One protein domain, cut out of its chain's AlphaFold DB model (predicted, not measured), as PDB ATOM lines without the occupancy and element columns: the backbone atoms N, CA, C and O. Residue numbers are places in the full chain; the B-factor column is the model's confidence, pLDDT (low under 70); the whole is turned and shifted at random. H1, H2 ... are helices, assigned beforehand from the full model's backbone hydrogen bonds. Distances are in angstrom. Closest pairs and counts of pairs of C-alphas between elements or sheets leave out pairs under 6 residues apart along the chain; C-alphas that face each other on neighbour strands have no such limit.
ATOM      1  N   GLN A   5     282.488 128.838 198.372       79.12
ATOM      2  CA  GLN A   5     282.842 129.765 197.303       79.12
ATOM      3  C   GLN A   5     283.249 131.154 197.808       79.12
ATOM      4  O   GLN A   5     284.085 131.792 197.169       79.12
ATOM      5  N   ASP A   6     282.752 131.578 198.972       79.81
ATOM      6  CA  ASP A   6     283.050 132.901 199.532       79.81
ATOM      7  C   ASP A   6     284.497 133.003 200.039       79.81
ATOM      8  O   ASP A   6     285.060 134.092 200.141       79.81
ATOM      9  N   TYR A   7     285.130 131.859 200.319       82.25
ATOM     10  CA  TYR A   7     286.484 131.781 200.874       82.25
ATOM     11  C   TYR A   7     287.533 131.335 199.856       82.25
ATOM     12  O   TYR A   7     288.721 131.597 200.045       82.25
ATOM     13  N   LEU A   8     287.112 130.646 198.792       83.62
ATOM     14  CA  LEU A   8     288.010 130.055 197.797       83.62
ATOM     15  C   LEU A   8     288.076 130.843 196.477       83.62
ATOM     16  O   LEU A   8     288.719 130.399 195.529       83.62
ATOM     17  N   GLY A   9     287.471 132.032 196.414       79.12
ATOM     18  CA  GLY A   9     287.553 132.926 195.258       79.12
ATOM     19  C   GLY A   9     288.891 133.676 195.127       79.12
ATOM     20  O   GLY A   9     289.452 134.183 196.101       79.12
ATOM     21  N   GLY A  10     289.382 133.813 193.890       80.44
ATOM     22  CA  GLY A  10     290.542 134.654 193.548       80.44
ATOM     23  C   GLY A  10     291.886 134.188 194.134       80.44
ATOM     24  O   GLY A  10     292.029 133.067 194.610       80.44
ATOM     25  N   GLU A  11     292.905 135.057 194.110       80.81
ATOM     26  CA  GLU A  11     294.253 134.729 194.625       80.81
ATOM     27  C   GLU A  11     294.295 134.514 196.146       80.81
ATOM     28  O   GLU A  11     295.157 133.802 196.666       80.81
ATOM     29  N   ALA A  12     293.370 135.133 196.886       81.38
ATOM     30  CA  ALA A  12     293.207 134.866 198.310       81.38
ATOM     31  C   ALA A  12     292.769 133.411 198.541       81.38
ATOM     32  O   ALA A  12     293.363 132.735 199.382       81.38
ATOM     33  N   GLY A  13     291.827 132.914 197.734       83.38
ATOM     34  CA  GLY A  13     291.348 131.536 197.782       83.38
ATOM     35  C   GLY A  13     292.436 130.489 197.558       83.38
ATOM     36  O   GLY A  13     292.476 129.492 198.273       83.38
ATOM     37  N   GLU A  14     293.389 130.742 196.657       87.81
ATOM     38  CA  GLU A  14     294.534 129.843 196.434       87.81
ATOM     39  C   GLU A  14     295.420 129.696 197.679       87.81
ATOM     40  O   GLU A  14     295.863 128.595 198.016       87.81
ATOM     41  N   ARG A  15     295.650 130.797 198.408       87.94
ATOM     42  CA  ARG A  15     296.413 130.773 199.666       87.94
ATOM     43  C   ARG A  15     295.652 130.053 200.773       87.94
ATOM     44  O   ARG A  15     296.260 129.274 201.507       87.94
ATOM     45  N   VAL A  16     294.340 130.286 200.875       88.44
ATOM     46  CA  VAL A  16     293.473 129.563 201.817       88.44
ATOM     47  C   VAL A  16     293.499 128.066 201.513       88.44
ATOM     48  O   VAL A  16     293.727 127.268 202.420       88.44
ATOM     49  N   ALA A  17     293.360 127.676 200.245       88.50
ATOM     50  CA  ALA A  17     293.372 126.278 199.844       88.50
ATOM     51  C   ALA A  17     294.712 125.593 200.141       88.50
ATOM     52  O   ALA A  17     294.728 124.499 200.704       88.50
ATOM     53  N   ALA A  18     295.840 126.248 199.848       88.94
ATOM     54  CA  ALA A  18     297.163 125.730 200.198       88.94
ATOM     55  C   ALA A  18     297.325 125.527 201.717       88.94
ATOM     56  O   ALA A  18     297.821 124.488 202.155       88.94
ATOM     57  N   GLY A  19     296.865 126.492 202.521       89.06
ATOM     58  CA  GLY A  19     296.896 126.409 203.982       89.06
ATOM     59  C   GLY A  19     296.022 125.281 204.535       89.06
ATOM     60  O   GLY A  19     296.468 124.532 205.404       89.06
ATOM     61  N   LEU A  20     294.812 125.108 203.995       88.94
ATOM     62  CA  LEU A  20     293.914 124.011 204.365       88.94
ATOM     63  C   LEU A  20     294.507 122.649 204.001       88.94
ATOM     64  O   LEU A  20     294.488 121.740 204.824       88.94
ATOM     65  N   ARG A  21     295.105 122.507 202.814       89.00
ATOM     66  CA  ARG A  21     295.783 121.262 202.414       89.00
ATOM     67  C   ARG A  21     296.960 120.930 203.333       89.00
ATOM     68  O   ARG A  21     297.115 119.772 203.714       89.00
ATOM     69  N   ALA A  22     297.759 121.924 203.725       89.12
ATOM     70  CA  ALA A  22     298.843 121.732 204.691       89.12
ATOM     71  C   ALA A  22     298.311 121.315 206.074       89.12
ATOM     72  O   ALA A  22     298.859 120.414 206.701       89.12
ATOM     73  N   LEU A  23     297.208 121.920 206.528       89.12
ATOM     74  CA  LEU A  23     296.555 121.565 207.790       89.12
ATOM     75  C   LEU A  23     296.013 120.129 207.778       89.12
ATOM     76  O   LEU A  23     296.196 119.407 208.752       89.12
ATOM     77  N   LEU A  24     295.362 119.720 206.686       86.12
ATOM     78  CA  LEU A  24     294.747 118.396 206.551       86.12
ATOM     79  C   LEU A  24     295.778 117.265 206.386       86.12
ATOM     80  O   LEU A  24     295.472 116.116 206.686       86.12
ATOM     81  N   THR A  25     296.990 117.575 205.913       85.62
ATOM     82  CA  THR A  25     298.076 116.592 205.725       85.62
ATOM     83  C   THR A  25     299.011 116.471 206.933       85.62
ATOM     84  O   THR A  25     299.732 115.479 207.045       85.62
ATOM     85  N   ASP A  26     298.997 117.437 207.855       89.81
ATOM     86  CA  ASP A  26     299.796 117.408 209.082       89.81
ATOM     87  C   ASP A  26     299.167 116.490 210.145       89.81
ATOM     88  O   ASP A  26     298.263 116.870 210.894       89.81
ATOM     89  N   ALA A  27     299.697 115.268 210.245       82.31
ATOM     90  CA  ALA A  27     299.239 114.259 211.201       82.31
ATOM     91  C   ALA A  27     299.392 114.677 212.675       82.31
ATOM     92  O   ALA A  27     298.726 114.104 213.537       82.31
ATOM     93  N   SER A  28     300.228 115.676 212.981       88.88
ATOM     94  CA  SER A  28     300.387 116.189 214.348       88.88
ATOM     95  C   SER A  28     299.230 117.080 214.805       88.88
ATOM     96  O   SER A  28     299.108 117.371 215.995       88.88
ATOM     97  N   ARG A  29     298.369 117.499 213.869       81.88
ATOM     98  CA  ARG A  29     297.240 118.409 214.110       81.88
ATOM     99  C   ARG A  29     295.875 117.720 214.125       81.88
ATOM    100  O   ARG A  29     294.870 118.400 214.302       81.88
ATOM    101  N   GLY A  30     295.822 116.404 213.918       81.12
ATOM    102  CA  GLY A  30     294.573 115.649 213.823       81.12
ATOM    103  C   GLY A  30     293.873 115.391 215.171       81.12
ATOM    104  O   GLY A  30     294.528 115.389 216.214       81.12
ATOM    105  N   PRO A  31     292.554 115.102 215.159       80.25
ATOM    106  CA  PRO A  31     291.683 115.054 213.981       80.25
ATOM    107  C   PRO A  31     291.115 116.438 213.602       80.25
ATOM    108  O   PRO A  31     290.531 117.125 214.436       80.25
ATOM    109  N   VAL A  32     291.239 116.822 212.322       84.94
ATOM    110  CA  VAL A  32     290.635 118.044 211.750       84.94
ATOM    111  C   VAL A  32     289.622 117.650 210.680       84.94
ATOM    112  O   VAL A  32     289.979 116.994 209.705       84.94
ATOM    113  N   LEU A  33     288.369 118.080 210.845       84.44
ATOM    114  CA  LEU A  33     287.318 117.970 209.834       84.44
ATOM    115  C   LEU A  33     286.916 119.374 209.383       84.44
ATOM    116  O   LEU A  33     286.534 120.206 210.204       84.44
ATOM    117  N   VAL A  34     286.975 119.622 208.076       83.81
ATOM    118  CA  VAL A  34     286.465 120.851 207.460       83.81
ATOM    119  C   VAL A  34     285.268 120.471 206.604       83.81
ATOM    120  O   VAL A  34     285.406 119.719 205.645       83.81
ATOM    121  N   LEU A  35     284.095 120.983 206.969       83.75
ATOM    122  CA  LEU A  35     282.850 120.772 206.238       83.75
ATOM    123  C   LEU A  35     282.372 122.109 205.666       83.75
ATOM    124  O   LEU A  35     282.232 123.089 206.401       83.75
ATOM    125  N   GLY A  36     282.104 122.143 204.364       82.50
ATOM    126  CA  GLY A  36     281.609 123.319 203.651       82.50
ATOM    127  C   GLY A  36     280.594 122.919 202.585       82.50
ATOM    128  O   GLY A  36     280.588 121.780 202.125       82.50
ATOM    129  N   THR A  37     279.698 123.837 202.229       82.44
ATOM    130  CA  THR A  37     278.731 123.647 201.134       82.44
ATOM    131  C   THR A  37     279.199 124.420 199.916       82.44
ATOM    132  O   THR A  37     279.816 125.474 200.068       82.44
ATOM    133  N   LEU A  38     278.918 123.915 198.718       80.75
ATOM    134  CA  LEU A  38     279.299 124.550 197.460       80.75
ATOM    135  C   LEU A  38     278.255 124.230 196.384       80.75
ATOM    136  O   LEU A  38     277.886 123.071 196.218       80.75
ATOM    137  N   TRP A  39     277.792 125.243 195.645       77.50
ATOM    138  CA  TRP A  39     276.859 125.037 194.530       77.50
ATOM    139  C   TRP A  39     277.577 124.498 193.282       77.50
ATOM    140  O   TRP A  39     278.716 124.908 193.031       77.50
ATOM    141  N   PRO A  40     276.925 123.659 192.450       77.94
ATOM    142  CA  PRO A  40     277.547 123.063 191.261       77.94
ATOM    143  C   PRO A  40     278.169 124.088 190.300       77.94
ATOM    144  O   PRO A  40     279.275 123.892 189.798       77.94
ATOM    145  N   GLU A  41     277.497 125.223 190.098       74.69
ATOM    146  CA  GLU A  41     277.960 126.314 189.231       74.69
ATOM    147  C   GLU A  41     279.270 126.938 189.744       74.69
ATOM    148  O   GLU A  41     280.207 127.183 188.978       74.69
ATOM    149  N   HIS A  42     279.378 127.135 191.062       80.19
ATOM    150  CA  HIS A  42     280.585 127.660 191.696       80.19
ATOM    151  C   HIS A  42     281.707 126.622 191.747       80.19
ATOM    152  O   HIS A  42     282.867 126.978 191.555       80.19
ATOM    153  N   HIS A  43     281.384 125.341 191.938       83.06
ATOM    154  CA  HIS A  43     282.361 124.258 191.835       83.06
ATOM    155  C   HIS A  43     283.011 124.221 190.448       83.06
ATOM    156  O   HIS A  43     284.241 124.195 190.346       83.06
ATOM    157  N   ALA A  44     282.207 124.304 189.385       80.06
ATOM    158  CA  ALA A  44     282.711 124.359 188.016       80.06
ATOM    159  C   ALA A  44     283.624 125.579 187.791       80.06
ATOM    160  O   ALA A  44     284.705 125.453 187.213       80.06
ATOM    161  N   ALA A  45     283.238 126.753 188.302       81.62
ATOM    162  CA  ALA A  45     284.047 127.965 188.195       81.62
ATOM    163  C   ALA A  45     285.387 127.856 188.950       81.62
ATOM    164  O   ALA A  45     286.436 128.191 188.394       81.62
ATOM    165  N   LEU A  46     285.378 127.351 190.187       82.88
ATOM    166  CA  LEU A  46     286.561 127.233 191.052       82.88
ATOM    167  C   LEU A  46     287.550 126.154 190.584       82.88
ATOM    168  O   LEU A  46     288.759 126.299 190.763       82.88
ATOM    169  N   THR A  47     287.059 125.091 189.946       82.56
ATOM    170  CA  THR A  47     287.890 123.984 189.436       82.56
ATOM    171  C   THR A  47     288.303 124.146 187.969       82.56
ATOM    172  O   THR A  47     289.045 123.311 187.437       82.56
ATOM    173  N   SER A  48     287.886 125.241 187.323       82.06
ATOM    174  CA  SER A  48     288.159 125.530 185.908       82.06
ATOM    175  C   SER A  48     289.649 125.691 185.578       82.06
ATOM    176  O   SER A  48     290.064 125.383 184.461       82.06
ATOM    177  N   ARG A  49     290.474 126.145 186.534       80.25
ATOM    178  CA  ARG A  49     291.917 126.370 186.345       80.25
ATOM    179  C   ARG A  49     292.722 125.085 186.605       80.25
ATOM    180  O   ARG A  49     292.711 124.585 187.732       80.25
ATOM    181  N   PRO A  50     293.457 124.552 185.613       74.88
ATOM    182  CA  PRO A  50     294.315 123.384 185.814       74.88
ATOM    183  C   PRO A  50     295.443 123.678 186.813       74.88
ATOM    184  O   PRO A  50     296.106 124.707 186.711       74.88
ATOM    185  N   GLY A  51     295.675 122.769 187.766       79.06
ATOM    186  CA  GLY A  51     296.783 122.857 188.730       79.06
ATOM    187  C   GLY A  51     296.604 123.867 189.872       79.06
ATOM    188  O   GLY A  51     297.561 124.124 190.602       79.06
ATOM    189  N   SER A  52     295.412 124.447 190.045       87.56
ATOM    190  CA  SER A  52     295.143 125.349 191.168       87.56
ATOM    191  C   SER A  52     295.097 124.606 192.510       87.56
ATOM    192  O   SER A  52     294.697 123.440 192.589       87.56
ATOM    193  N   GLN A  53     295.493 125.279 193.591       86.50
ATOM    194  CA  GLN A  53     295.424 124.732 194.949       86.50
ATOM    195  C   GLN A  53     293.975 124.489 195.362       86.50
ATOM    196  O   GLN A  53     293.695 123.497 196.031       86.50
ATOM    197  N   VAL A  54     293.057 125.352 194.914       87.00
ATOM    198  CA  VAL A  54     291.610 125.196 195.122       87.00
ATOM    199  C   VAL A  54     291.098 123.911 194.469       87.00
ATOM    200  O   VAL A  54     290.405 123.136 195.123       87.00
ATOM    201  N   ARG A  55     291.491 123.623 193.222       84.81
ATOM    202  CA  ARG A  55     291.110 122.373 192.552       84.81
ATOM    203  C   ARG A  55     291.652 121.162 193.300       84.81
ATOM    204  O   ARG A  55     290.895 120.245 193.572       84.81
ATOM    205  N   HIS A  56     292.929 121.176 193.677       86.25
ATOM    206  CA  HIS A  56     293.535 120.075 194.431       86.25
ATOM    207  C   HIS A  56     292.955 119.879 195.836       86.25
ATOM    208  O   HIS A  56     293.084 118.789 196.384       86.25
ATOM    209  N   LEU A  57     292.380 120.920 196.442       87.06
ATOM    210  CA  LEU A  57     291.675 120.805 197.717       87.06
ATOM    211  C   LEU A  57     290.304 120.138 197.544       87.06
ATOM    212  O   LEU A  57     289.905 119.388 198.424       87.06
ATOM    213  N   LEU A  58     289.591 120.432 196.452       86.56
ATOM    214  CA  LEU A  58     288.228 119.942 196.205       86.56
ATOM    215  C   LEU A  58     288.187 118.586 195.475       86.56
ATOM    216  O   LEU A  58     287.184 117.881 195.547       86.56
ATOM    217  N   ASP A  59     289.261 118.196 194.789       83.00
ATOM    218  CA  ASP A  59     289.316 116.958 194.006       83.00
ATOM    219  C   ASP A  59     289.145 115.704 194.883       83.00
ATOM    220  O   ASP A  59     289.846 115.519 195.878       83.00
TER     221      ASP A  59
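AT A GLANCE: This is residues 5 to 59 of the 551 residues of an uncharacterized protein of Actinomadura litoris (UniProt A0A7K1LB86). What does one see first in this model? One long helix, H2, has the short helices H1 and H4 packed on it, and the short helix H3 packs on H1 and H4 without reaching H2; the last turns of H2 run out from this group, and beyond them the unnamed stretch of residues 26 to 39 turns round and runs back in one wide, open loop to H3, with residues 25 to 31 sticking out at the turn. The four helices meet in a ring of contacts, H2 to H1, H1 to H3, H3 to H4 and H4 back to H2. What is it made of? The printed part has 55 residues with four named helices, H1, H2, H3 and H4 in order along the chain, and no named strand, and its class is all helix. How large is it? It is compact by its radius of gyration of the C-alphas, 11.4 A, yet elongated in outline, with spans of 34 by 21 by 18 A.

IN THESE COORDINATES: Where is the longest helix? H2 holds residues 10 to 25, from C-alpha 10 at (290.542, 134.654, 193.548) to C-alpha 25 at (298.076, 116.592, 205.725), and measures 23.0 A from first to last C-alpha. Which helix comes before it? H1, residues 5 to 8, begins at C-alpha 5 at (282.842, 129.765, 197.303) and measures 5.2 A from first to last C-alpha. Which helices come after it? H3 holds residues 40 to 47 and measures 10.5 A from first to last C-alpha. H4 holds residues 53 to 58, measures 8.7 A and ends at C-alpha 58 at (288.228, 119.942, 196.205).

HOW THE PARTS SIT: Which helices touch H2? H4 touches H2 with 12 pairs of C-alphas within 8 A, the closest being those of Ala 17 and Val 54 at 5.2 A, and the two run the same way at a steep tilt of 60 degrees. H1 and H2 touch only at the corner by their link, where residues 13 to 17 of H2 alone take part; the closest C-alphas are those of Tyr 7 and Gly 13, 5.8 A apart. H2 and H3 are apart. How does H3 stand to H4 and H1? H3 and H4 form a helical hairpin: they touch, with the closest C-alphas those of Thr 47 and Arg 55 at 4.8 A, and run opposite ways at a tilt of 38 degrees, only just steep. H3 also touches H1, with the closest C-alphas those of Gln 5 and His 42 at 6.4 A. What of H1 and H4? They are close but not clearly touching, with the C-alphas of Leu 8 and Val 54 the closest at 6.6 A. What do the helix backbones show? In H3 and H4 every O i to N i+4 pair is within hydrogen-bond range, and in H2 11 of 12 pairs are. H1 is too short for such a pair, and its one O i to N i+3 pair is not within range.

THE WHOLE: How far does the domain reach? The two C-alphas farthest apart are those of Ser 28 and Glu 41, at 35.2 A, while those of Gln 5 and Asp 59, the first and last printed, are 14.7 A apart. Is there a cut, and which links are long? The printed part, residues 5 to 59, has no cut. The link from H2 to H3, with 14 residues, is long, and its C-alphas lie 10 to 20 A from the mean of the C-alphas; the links from H1 to H2 and from H3 to H4 are tight. How confident is the model? The mean pLDDT of the printed part is 83.7, and no printed residue is under 70.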